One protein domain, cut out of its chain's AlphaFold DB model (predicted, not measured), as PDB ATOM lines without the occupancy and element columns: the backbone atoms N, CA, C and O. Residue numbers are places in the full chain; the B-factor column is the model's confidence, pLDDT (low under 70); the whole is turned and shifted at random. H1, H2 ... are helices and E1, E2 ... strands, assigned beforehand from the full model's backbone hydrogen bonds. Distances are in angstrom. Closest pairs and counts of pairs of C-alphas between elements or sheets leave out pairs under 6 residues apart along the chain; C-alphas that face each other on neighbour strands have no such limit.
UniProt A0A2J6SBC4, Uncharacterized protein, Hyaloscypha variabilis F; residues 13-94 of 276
ATOM      1  N   SER A  13      64.260 127.604 293.272       46.28
ATOM      2  CA  SER A  13      65.433 128.487 293.346       46.28
ATOM      3  C   SER A  13      66.110 128.429 294.725       46.28
ATOM      4  O   SER A  13      67.335 128.300 294.820       46.28
ATOM      5  N   ALA A  14      65.322 128.374 295.808       49.62
ATOM      6  CA  ALA A  14      65.841 128.143 297.158       49.62
ATOM      7  C   ALA A  14      66.438 126.731 297.329       49.62
ATOM      8  O   ALA A  14      67.431 126.567 298.035       49.62
ATOM      9  N   ARG A  15      65.890 125.706 296.657       52.44
ATOM     10  CA  ARG A  15      66.496 124.360 296.602       52.44
ATOM     11  C   ARG A  15      67.773 124.320 295.760       52.44
ATOM     12  O   ARG A  15      68.663 123.530 296.064       52.44
ATOM     13  N   LYS A  16      67.901 125.179 294.745       46.97
ATOM     14  CA  LYS A  16      69.086 125.248 293.874       46.97
ATOM     15  C   LYS A  16      70.305 125.857 294.569       46.97
ATOM     16  O   LYS A  16      71.422 125.408 294.354       46.97
ATOM     17  N   LEU A  17      70.081 126.811 295.473       47.47
ATOM     18  CA  LEU A  17      71.111 127.279 296.409       47.47
ATOM     19  C   LEU A  17      71.421 126.245 297.502       47.47
ATOM     20  O   LEU A  17      72.525 126.246 298.035       47.47
ATOM     21  N   ARG A  18      70.476 125.343 297.807       54.03
ATOM     22  CA  ARG A  18      70.660 124.251 298.775       54.03
ATOM     23  C   ARG A  18      71.359 123.003 298.235       54.03
ATOM     24  O   ARG A  18      71.845 122.224 299.034       54.03
ATOM     25  N   SER A  19      71.438 122.805 296.922       56.38
ATOM     26  CA  SER A  19      71.877 121.523 296.322       56.38
ATOM     27  C   SER A  19      73.394 121.326 296.242       56.38
ATOM     28  O   SER A  19      73.855 120.313 295.720       56.38
ATOM     29  N   ASN A  20      74.164 122.291 296.745       70.94
ATOM     30  CA  ASN A  20      75.611 122.164 296.921       70.94
ATOM     31  C   ASN A  20      76.001 122.268 298.401       70.94
ATOM     32  O   ASN A  20      77.171 122.469 298.713       70.94
ATOM     33  N   LEU A  21      75.021 122.245 299.310       79.69
ATOM     34  CA  LEU A  21      75.250 122.597 300.703       79.69
ATOM     35  C   LEU A  21      75.706 121.402 301.542       79.69
ATOM     36  O   LEU A  21      76.408 121.627 302.531       79.69
ATOM     37  N   GLY A  22      75.339 120.178 301.150       91.44
ATOM     38  CA  GLY A  22      75.556 118.986 301.963       91.44
ATOM     39  C   GLY A  22      74.862 119.055 303.323       91.44
ATOM     40  O   GLY A  22      74.311 120.082 303.737       91.44
ATOM     41  N   SER A  23      74.919 117.946 304.047       93.00
ATOM     42  CA  SER A  23      74.494 117.850 305.441       93.00
ATOM     43  C   SER A  23      75.698 117.603 306.344       93.00
ATOM     44  O   SER A  23      76.692 117.009 305.935       93.00
ATOM     45  N   PHE A  24      75.620 118.092 307.580       93.88
ATOM     46  CA  PHE A  24      76.610 117.819 308.616       93.88
ATOM     47  C   PHE A  24      75.940 116.977 309.696       93.88
ATOM     48  O   PHE A  24      74.982 117.437 310.317       93.88
ATOM     49  N   LEU A  25      76.392 115.737 309.867       92.81
ATOM     50  CA  LEU A  25      75.802 114.757 310.782       92.81
ATOM     51  C   LEU A  25      76.935 114.064 311.542       92.81
ATOM     52  O   LEU A  25      77.939 113.701 310.940       92.81
ATOM     53  N   ASP A  26      76.794 113.919 312.859       91.44
ATOM     54  CA  ASP A  26      77.751 113.206 313.724       91.44
ATOM     55  C   ASP A  26      79.220 113.647 313.572       91.44
ATOM     56  O   ASP A  26      80.148 112.846 313.661       91.44
ATOM     57  N   GLY A  27      79.449 114.940 313.332       90.81
ATOM     58  CA  GLY A  27      80.800 115.483 313.165       90.81
ATOM     59  C   GLY A  27      81.378 115.330 311.753       90.81
ATOM     60  O   GLY A  27      82.523 115.720 311.524       90.81
ATOM     61  N   GLU A  28      80.607 114.801 310.802       95.69
ATOM     62  CA  GLU A  28      81.068 114.489 309.450       95.69
ATOM     63  C   GLU A  28      80.195 115.159 308.379       95.69
ATOM     64  O   GLU A  28      78.989 115.359 308.544       95.69
ATOM     65  N   TRP A  29      80.811 115.511 307.247       96.06
ATOM     66  CA  TRP A  29      80.090 116.033 306.087       96.06
ATOM     67  C   TRP A  29      79.544 114.904 305.228       96.06
ATOM     68  O   TRP A  29      80.245 113.940 304.923       96.06
ATOM     69  N   TYR A  30      78.321 115.086 304.754       96.81
ATOM     70  CA  TYR A  30      77.626 114.203 303.834       96.81
ATOM     71  C   TYR A  30      77.176 114.998 302.612       96.81
ATOM     72  O   TYR A  30      76.758 116.153 302.697       96.81
ATOM     73  N   CYS A  31      77.291 114.382 301.442       96.44
ATOM     74  CA  CYS A  31      76.897 114.999 300.185       96.44
ATOM     75  C   CYS A  31      75.394 114.816 299.906       96.44
ATOM     76  O   CYS A  31      74.767 113.879 300.395       96.44
ATOM     77  N   ASP A  32      74.833 115.647 299.024       93.88
ATOM     78  CA  ASP A  32      73.400 115.627 298.665       93.88
ATOM     79  C   ASP A  32      73.003 114.487 297.693       93.88
ATOM     80  O   ASP A  32      72.054 114.608 296.917       93.88
ATOM     81  N   CYS A  33      73.752 113.379 297.660       94.75
ATOM     82  CA  CYS A  33      73.339 112.194 296.898       94.75
ATOM     83  C   CYS A  33      72.107 111.527 297.547       94.75
ATOM     84  O   CYS A  33      71.923 111.672 298.751       94.75
ATOM     85  N   PRO A  34      71.308 110.731 296.805       92.94
ATOM     86  CA  PRO A  34      70.128 110.051 297.360       92.94
ATOM     87  C   PRO A  34      70.419 109.159 298.576       92.94
ATOM     88  O   PRO A  34      69.580 109.025 299.455       92.94
ATOM     89  N   GLU A  35      71.613 108.570 298.626       94.56
ATOM     90  CA  GLU A  35      72.084 107.717 299.728       94.56
ATOM     91  C   GLU A  35      72.807 108.510 300.831       94.56
ATOM     92  O   GLU A  35      73.344 107.893 301.742       94.56
ATOM     93  N   SER A  36      72.881 109.847 300.725       94.62
ATOM     94  CA  SER A  36      73.658 110.740 301.600       94.62
ATOM     95  C   SER A  36      75.021 110.153 301.948       94.62
ATOM     96  O   SER A  36      75.271 109.714 303.062       94.62
ATOM     97  N   LEU A  37      75.913 110.099 300.961       96.88
ATOM     98  CA  LEU A  37      77.232 109.505 301.150       96.88
ATOM     99  C   LEU A  37      78.146 110.461 301.906       96.88
ATOM    100  O   LEU A  37      78.167 111.660 301.605       96.88
ATOM    101  N   LYS A  38      78.938 109.914 302.830       97.88
ATOM    102  CA  LYS A  38      79.995 110.646 303.527       97.88
ATOM    103  C   LYS A  38      80.932 111.296 302.513       97.88
ATOM    104  O   LYS A  38      81.380 110.655 301.560       97.88
ATOM    105  N   ALA A  39      81.190 112.580 302.701       97.81
ATOM    106  CA  ALA A  39      82.089 113.332 301.857       97.81
ATOM    107  C   ALA A  39      83.541 112.957 302.156       97.81
ATOM    108  O   ALA A  39      83.934 112.744 303.304       97.81
ATOM    109  N   GLU A  40      84.350 112.905 301.107       97.56
ATOM    110  CA  GLU A  40      85.762 112.569 301.214       97.56
ATOM    111  C   GLU A  40      86.594 113.852 301.182       97.56
ATOM    112  O   GLU A  40      86.343 114.731 300.351       97.56
ATOM    113  N   GLY A  41      87.545 113.964 302.110       96.31
ATOM    114  CA  GLY A  41      88.474 115.085 302.205       96.31
ATOM    115  C   GLY A  41      89.678 114.871 301.293       96.31
ATOM    116  O   GLY A  41      90.338 113.838 301.367       96.31
ATOM    117  N   TRP A  42      89.984 115.859 300.461       96.25
ATOM    118  CA  TRP A  42      91.110 115.850 299.536       96.25
ATOM    119  C   TRP A  42      91.969 117.098 299.758       96.25
ATOM    120  O   TRP A  42      91.420 118.191 299.927       96.25
ATOM    121  N   PRO A  43      93.304 116.982 299.733       96.88
ATOM    122  CA  PRO A  43      94.167 118.152 299.710       96.88
ATOM    123  C   PRO A  43      94.112 118.822 298.330       96.88
ATOM    124  O   PRO A  43      94.060 118.160 297.290       96.88
ATOM    125  N   ALA A  44      94.152 120.149 298.309       95.62
ATOM    126  CA  ALA A  44      94.312 120.924 297.089       95.62
ATOM    127  C   ALA A  44      95.662 120.625 296.427       95.62
ATOM    128  O   ALA A  44      96.706 120.598 297.080       95.62
ATOM    129  N   GLY A  45      95.627 120.407 295.110       94.12
ATOM    130  CA  GLY A  45      96.826 120.140 294.324       94.12
ATOM    131  C   GLY A  45      97.784 121.340 294.271       94.12
ATOM    132  O   GLY A  45      97.341 122.490 294.422       94.12
ATOM    133  N   PRO A  46      99.081 121.083 294.024       96.19
ATOM    134  CA  PRO A  46     100.091 122.131 293.911       96.19
ATOM    135  C   PRO A  46      99.791 123.082 292.746       96.19
ATOM    136  O   PRO A  46      99.221 122.672 291.729       96.19
ATOM    137  N   GLY A  47     100.163 124.358 292.886       95.38
ATOM    138  CA  GLY A  47      99.958 125.380 291.852       95.38
ATOM    139  C   GLY A  47      98.525 125.913 291.747       95.38
ATOM    140  O   GLY A  47      98.205 126.653 290.814       95.38
ATOM    141  N   THR A  48      97.647 125.561 292.690       95.19
ATOM    142  CA  THR A  48      96.325 126.183 292.827       95.19
ATOM    143  C   THR A  48      96.368 127.303 293.866       95.19
ATOM    144  O   THR A  48      97.188 127.285 294.777       95.19
ATOM    145  N   LYS A  49      95.444 128.273 293.785       95.00
ATOM    146  CA  LYS A  49      95.309 129.346 294.797       95.00
ATOM    147  C   LYS A  49      95.130 128.804 296.229       95.00
ATOM    148  O   LYS A  49      95.404 129.511 297.190       95.00
ATOM    149  N   ASN A  50      94.669 127.561 296.351       93.19
ATOM    150  CA  ASN A  50      94.363 126.905 297.615       93.19
ATOM    151  C   ASN A  50      95.380 125.815 297.975       93.19
ATOM    152  O   ASN A  50      95.043 124.939 298.762       93.19
ATOM    153  N   GLU A  51      96.582 125.829 297.394       95.31
ATOM    154  CA  GLU A  51      97.621 124.832 297.666       95.31
ATOM    155  C   GLU A  51      97.810 124.588 299.174       95.31
ATOM    156  O   GLU A  51      97.935 125.522 299.964       95.31
ATOM    157  N   GLY A  52      97.782 123.312 299.569       94.00
ATOM    158  CA  GLY A  52      97.911 122.889 300.966       94.00
ATOM    159  C   GLY A  52      96.621 122.906 301.796       94.00
ATOM    160  O   GLY A  52      96.629 122.355 302.894       94.00
ATOM    161  N   LYS A  53      95.514 123.470 301.293       95.94
ATOM    162  CA  LYS A  53      94.210 123.460 301.984       95.94
ATOM    163  C   LYS A  53      93.432 122.175 301.713       95.94
ATOM    164  O   LYS A  53      93.532 121.614 300.616       95.94
ATOM    165  N   TRP A  54      92.615 121.739 302.668       96.69
ATOM    166  CA  TRP A  54      91.700 120.614 302.468       96.69
ATOM    167  C   TRP A  54      90.351 121.067 301.905       96.69
ATOM    168  O   TRP A  54      89.907 122.204 302.084       96.69
ATOM    169  N   PHE A  55      89.692 120.167 301.182       96.44
ATOM    170  CA  PHE A  55      88.310 120.338 300.761       96.44
ATOM    171  C   PHE A  55      87.570 119.001 300.764       96.44
ATOM    172  O   PHE A  55      88.148 117.962 300.452       96.44
ATOM    173  N   TRP A  56      86.278 119.022 301.068       97.44
ATOM    174  CA  TRP A  56      85.404 117.854 301.014       97.44
ATOM    175  C   TRP A  56      84.604 117.867 299.726       97.44
ATOM    176  O   TRP A  56      84.137 118.913 299.273       97.44
ATOM    177  N   ARG A  57      84.421 116.692 299.130       96.62
ATOM    178  CA  ARG A  57      83.588 116.522 297.936       96.62
ATOM    179  C   ARG A  57      82.820 115.213 297.968       96.62
ATOM    180  O   ARG A  57      83.115 114.313 298.753       96.62
ATOM    181  N   CYS A  58      81.840 115.101 297.075       97.44
ATOM    182  CA  CYS A  58      81.173 113.828 296.825       97.44
ATOM    183  C   CYS A  58      82.210 112.762 296.391       97.44
ATOM    184  O   CYS A  58      83.025 113.065 295.509       97.44
ATOM    185  N   PRO A  59      82.171 111.542 296.968       97.50
ATOM    186  CA  PRO A  59      83.080 110.451 296.599       97.50
ATOM    187  C   PRO A  59      82.766 109.845 295.220       97.50
ATOM    188  O   PRO A  59      83.624 109.226 294.595       97.50
ATOM    189  N   LYS A  60      81.540 110.023 294.705       97.06
ATOM    190  CA  LYS A  60      81.176 109.592 293.346       97.06
ATOM    191  C   LYS A  60      81.897 110.459 292.298       97.06
ATOM    192  O   LYS A  60      82.223 111.626 292.535       97.06
ATOM    193  N   SER A  61      82.142 109.889 291.115       95.38
ATOM    194  CA  SER A  61      82.730 110.623 289.986       95.38
ATOM    195  C   SER A  61      81.858 111.822 289.595       95.38
ATOM    196  O   SER A  61      80.668 111.862 289.890       95.38
ATOM    197  N   ARG A  62      82.432 112.818 288.909       91.88
ATOM    198  CA  ARG A  62      81.720 114.062 288.561       91.88
ATOM    199  C   ARG A  62      80.462 113.831 287.710       91.88
ATOM    200  O   ARG A  62      79.536 114.629 287.799       91.88
ATOM    201  N   ASP A  63      80.440 112.755 286.925       94.50
ATOM    202  CA  ASP A  63      79.321 112.420 286.039       94.50
ATOM    203  C   ASP A  63      78.197 111.662 286.766       94.50
ATOM    204  O   ASP A  63      77.040 111.754 286.368       94.50
ATOM    205  N   ALA A  64      78.523 110.942 287.847       94.94
ATOM    206  CA  ALA A  64      77.577 110.124 288.615       94.94
ATOM    207  C   ALA A  64      77.215 110.712 289.994       94.94
ATOM    208  O   ALA A  64      76.294 110.232 290.657       94.94
ATOM    209  N   GLY A  65      77.969 111.706 290.462       94.88
ATOM    210  CA  GLY A  65      77.845 112.318 291.781       94.88
ATOM    211  C   GLY A  65      77.135 113.666 291.766       94.88
ATOM    212  O   GLY A  65      76.962 114.311 290.730       94.88
ATOM    213  N   CYS A  66      76.742 114.127 292.952       94.88
ATOM    214  CA  CYS A  66      76.288 115.502 293.131       94.88
ATOM    215  C   CYS A  66      77.476 116.484 293.094       94.88
ATOM    216  O   CYS A  66      78.643 116.101 293.194       94.88
ATOM    217  N   LYS A  67      77.181 117.782 292.971       94.69
ATOM    218  CA  LYS A  67      78.190 118.857 292.892       94.69
ATOM    219  C   LYS A  67      78.621 119.375 294.270       94.69
ATOM    220  O   LYS A  67      79.020 120.528 294.390       94.69
ATOM    221  N   PHE A  68      78.528 118.535 295.302       95.50
ATOM    222  CA  PHE A  68      78.960 118.894 296.649       95.50
ATOM    223  C   PHE A  68      80.470 119.146 296.677       95.50
ATOM    224  O   PHE A  68      81.259 118.282 296.276       95.50
ATOM    225  N   TRP A  69      80.844 120.329 297.154       95.44
ATOM    226  CA  TRP A  69      82.218 120.775 297.321       95.44
ATOM    227  C   TRP A  69      82.264 121.813 298.447       95.44
ATOM    228  O   TRP A  69      81.445 122.730 298.452       95.44
ATOM    229  N   LEU A  70      83.192 121.657 299.390       95.62
ATOM    230  CA  LEU A  70      83.332 122.529 300.556       95.62
ATOM    231  C   LEU A  70      84.812 122.699 300.906       95.62
ATOM    232  O   LEU A  70      85.498 121.703 301.115       95.62
ATOM    233  N   LEU A  71      85.305 123.933 300.973       95.56
ATOM    234  CA  LEU A  71      86.682 124.231 301.389       95.56
ATOM    235  C   LEU A  71      86.804 124.232 302.929       95.56
ATOM    236  O   LEU A  71      85.839 124.568 303.600       95.56
ATOM    237  N   GLU A  72      87.976 123.930 303.494       94.88
ATOM    238  CA  GLU A  72      88.261 123.980 304.953       94.88
ATOM    239  C   GLU A  72      87.888 125.307 305.619       94.88
ATOM    240  O   GLU A  72      87.192 125.319 306.628       94.88
ATOM    241  N   GLU A  73      88.214 126.436 304.997       92.56
ATOM    242  CA  GLU A  73      87.819 127.753 305.522       92.56
ATOM    243  C   GLU A  73      86.293 127.963 305.486       92.56
ATOM    244  O   GLU A  73      85.713 128.597 306.368       92.56
ATOM    245  N   GLU A  74      85.615 127.415 304.473       92.62
ATOM    246  CA  GLU A  74      84.155 127.482 304.377       92.62
ATOM    247  C   GLU A  74      83.476 126.505 305.340       92.62
ATOM    248  O   GLU A  74      82.373 126.786 305.810       92.62
ATOM    249  N   GLU A  75      84.113 125.377 305.659       93.31
ATOM    250  CA  GLU A  75      83.625 124.414 306.642       93.31
ATOM    251  C   GLU A  75      83.437 125.077 308.008       93.31
ATOM    252  O   GLU A  75      82.371 124.921 308.610       93.31
ATOM    253  N   GLU A  76      84.432 125.823 308.491       90.62
ATOM    254  CA  GLU A  76      84.366 126.480 309.801       90.62
ATOM    255  C   GLU A  76      83.213 127.485 309.873       90.62
ATOM    256  O   GLU A  76      82.390 127.439 310.794       90.62
ATOM    257  N   LEU A  77      83.082 128.339 308.852       90.31
ATOM    258  CA  LEU A  77      81.986 129.308 308.745       90.31
ATOM    259  C   LEU A  77      80.617 128.620 308.745       90.31
ATOM    260  O   LEU A  77      79.646 129.104 309.333       90.31
ATOM    261  N   ARG A  78      80.533 127.468 308.087       90.81
ATOM    262  CA  ARG A  78      79.298 126.712 307.912       90.81
ATOM    263  C   ARG A  78      78.909 125.940 309.166       90.81
ATOM    264  O   ARG A  78      77.734 125.942 309.528       90.81
ATOM    265  N   LYS A  79      79.880 125.360 309.871       90.25
ATOM    266  CA  LYS A  79      79.704 124.795 311.214       90.25
ATOM    267  C   LYS A  79      79.209 125.858 312.191       90.25
ATOM    268  O   LYS A  79      78.193 125.651 312.853       90.25
ATOM    269  N   ALA A  80      79.851 127.028 312.211       88.75
ATOM    270  CA  ALA A  80      79.423 128.155 313.039       88.75
ATOM    271  C   ALA A  80      77.987 128.597 312.710       88.75
ATOM    272  O   ALA A  80      77.187 128.850 313.612       88.75
ATOM    273  N   TYR A  81      77.620 128.629 311.426       88.00
ATOM    274  CA  TYR A  81      76.254 128.926 310.993       88.00
ATOM    275  C   TYR A  81      75.229 127.884 311.472       88.00
ATOM    276  O   TYR A  81      74.150 128.258 311.940       88.00
ATOM    277  N   LEU A  82      75.548 126.588 311.369       87.88
ATOM    278  CA  LEU A  82      74.669 125.504 311.822       87.88
ATOM    279  C   LEU A  82      74.439 125.558 313.335       87.88
ATOM    280  O   LEU A  82      73.294 125.447 313.779       87.88
ATOM    281  N   VAL A  83      75.496 125.820 314.106       87.94
ATOM    282  CA  VAL A  83      75.403 126.007 315.557       87.94
ATOM    283  C   VAL A  83      74.601 127.259 315.913       87.94
ATOM    284  O   VAL A  83      73.686 127.181 316.731       87.94
ATOM    285  N   LYS A  84      74.827 128.392 315.234       86.56
ATOM    286  CA  LYS A  84      74.045 129.627 315.442       86.56
ATOM    287  C   LYS A  84      72.544 129.430 315.190       86.56
ATOM    288  O   LYS A  84      71.729 130.134 315.777       86.56
ATOM    289  N   ARG A  85      72.163 128.484 314.323       85.69
ATOM    290  CA  ARG A  85      70.759 128.130 314.054       85.69
ATOM    291  C   ARG A  85      70.184 127.044 314.963       85.69
ATOM    292  O   ARG A  85      69.012 126.717 314.794       85.69
ATOM    293  N   GLY A  86      70.970 126.481 315.880       85.12
ATOM    294  CA  GLY A  86      70.547 125.346 316.706       85.12
ATOM    295  C   GLY A  86      70.280 124.073 315.895       85.12
ATOM    296  O   GLY A  86      69.557 123.196 316.353       85.12
ATOM    297  N   LEU A  87      70.826 123.983 314.676       82.38
ATOM    298  CA  LEU A  87      70.746 122.788 313.824       82.38
ATOM    299  C   LEU A  87      71.856 121.780 314.140       82.38
ATOM    300  O   LEU A  87      71.829 120.659 313.644       82.38
ATOM    301  N   MET A  88      72.837 122.196 314.934       82.56
ATOM    302  CA  MET A  88      73.946 121.385 315.396       82.56
ATOM    303  C   MET A  88      74.178 121.693 316.874       82.56
ATOM    304  O   MET A  88      74.131 122.858 317.274       82.56
ATOM    305  N   ASP A  89      74.423 120.654 317.670       77.50
ATOM    306  CA  ASP A  89      74.831 120.820 319.059       77.50
ATOM    307  C   ASP A  89      76.282 121.323 319.106       77.50
ATOM    308  O   ASP A  89      77.182 120.742 318.492       77.50
ATOM    309  N   SER A  90      76.513 122.416 319.836       76.38
ATOM    310  CA  SER A  90      77.837 123.002 320.060       76.38
ATOM    311  C   SER A  90      78.833 121.999 320.647       76.38
ATOM    312  O   SER A  90      80.037 122.150 320.437       76.38
ATOM    313  N   SER A  91      78.352 120.968 321.353       74.50
ATOM    314  CA  SER A  91      79.189 119.894 321.906       74.50
ATOM    315  C   SER A  91      79.959 119.118 320.824       74.50
ATOM    316  O   SER A  91      81.086 118.686 321.059       74.50
ATOM    317  N   LEU A  92      79.408 119.025 319.608       70.00
ATOM    318  CA  LEU A  92      80.006 118.321 318.469       70.00
ATOM    319  C   LEU A  92      81.060 119.150 317.713       70.00
ATOM    320  O   LEU A  92      81.748 118.620 316.842       70.00
ATOM    321  N   LEU A  93      81.212 120.444 318.030       65.62
ATOM    322  CA  LEU A  93      82.291 121.280 317.484       65.62
ATOM    323  C   LEU A  93      83.645 121.016 318.140       65.62
ATOM    324  O   LEU A  93      84.663 121.493 317.643       65.62
ATOM    325  N   GLN A  94      83.683 120.237 319.222       57.88
ATOM    326  CA  GLN A  94      84.930 119.692 319.740       57.88
ATOM    327  C   GLN A  94      85.366 118.522 318.857       57.88
ATOM    328  O   GLN A  94      85.433 117.375 319.299       57.88
TER     329      GLN A  94
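This is residues 13 to 94 of the 276 residues of an uncharacterized protein of Hyaloscypha variabilis F (UniProt A0A2J6SBC4). A small, three-stranded sheet, E3 E4 E5, with a loop at each end, runs straight into a helix, H2, which leads away from it; the little hairpin E1 and E2 lies in the angle between sheet and helix. H1 lies off to one side at the start, and the short H3 folds back at the far end of H2. The 82 printed residues run H1 E1 E2 E3 E4 E5 H2 H3; the class is mixed, helices and strands, with 40 residues in named elements. Both sheets, E3 E4 E5 and E1 E2, are antiparallel; the whole is compact, radius of gyration of the C-alphas 13.3 A, spans 37 by 28 by 24 A.

Find C-alpha 13 at (65.433, 128.487, 293.346), where H1, residues 13 to 18, begins. Next come E1, 23 to 25, and E2, 28 to 30. E3, 40 to 43, and E4, 54 to 57, each span 10.2 A; E5 is 69 to 71. From C-alpha 72 at (88.261, 123.980, 304.953), H2, residues 72 to 84, runs 18.5 A; H3, residues 90 to 93, ends with C-alpha 93 at (82.291, 121.280, 317.484).

Look at the meander E3 E4 E5, each strand the antiparallel neighbour of the one before: N 42 and O 55 are 2.8 A apart, N 56 and O 70 2.8 A. H2 is on this sheet at a height of 9.2 A, only just over none of its strands, with two C-alphas falling on E5; the closest C-alphas of E4 and H2, Trp 54 and Glu 72, are 5.4 A apart. In the hairpin E1 and E2, N 30 and O 23 are 2.8 A apart; E1 and H2 are near each other, with 5 pairs of C-alphas within 10 A. H3 is close to H2 but not clearly touching, C-alphas of Val 83 and Ser 90 at 5.9 A. H1 and H2 are apart. H1 has every O i to N i+4 pair within hydrogen-bond range, H2 8 of 9; H3 is too short for one.

The farthest C-alphas, Gly 47 and Gly 86, are 38.5 A apart. The printed part has no cut; the link E4 to E5 is long. Check pLDDT under 70 at residues 13 to 19 and 93 to 94.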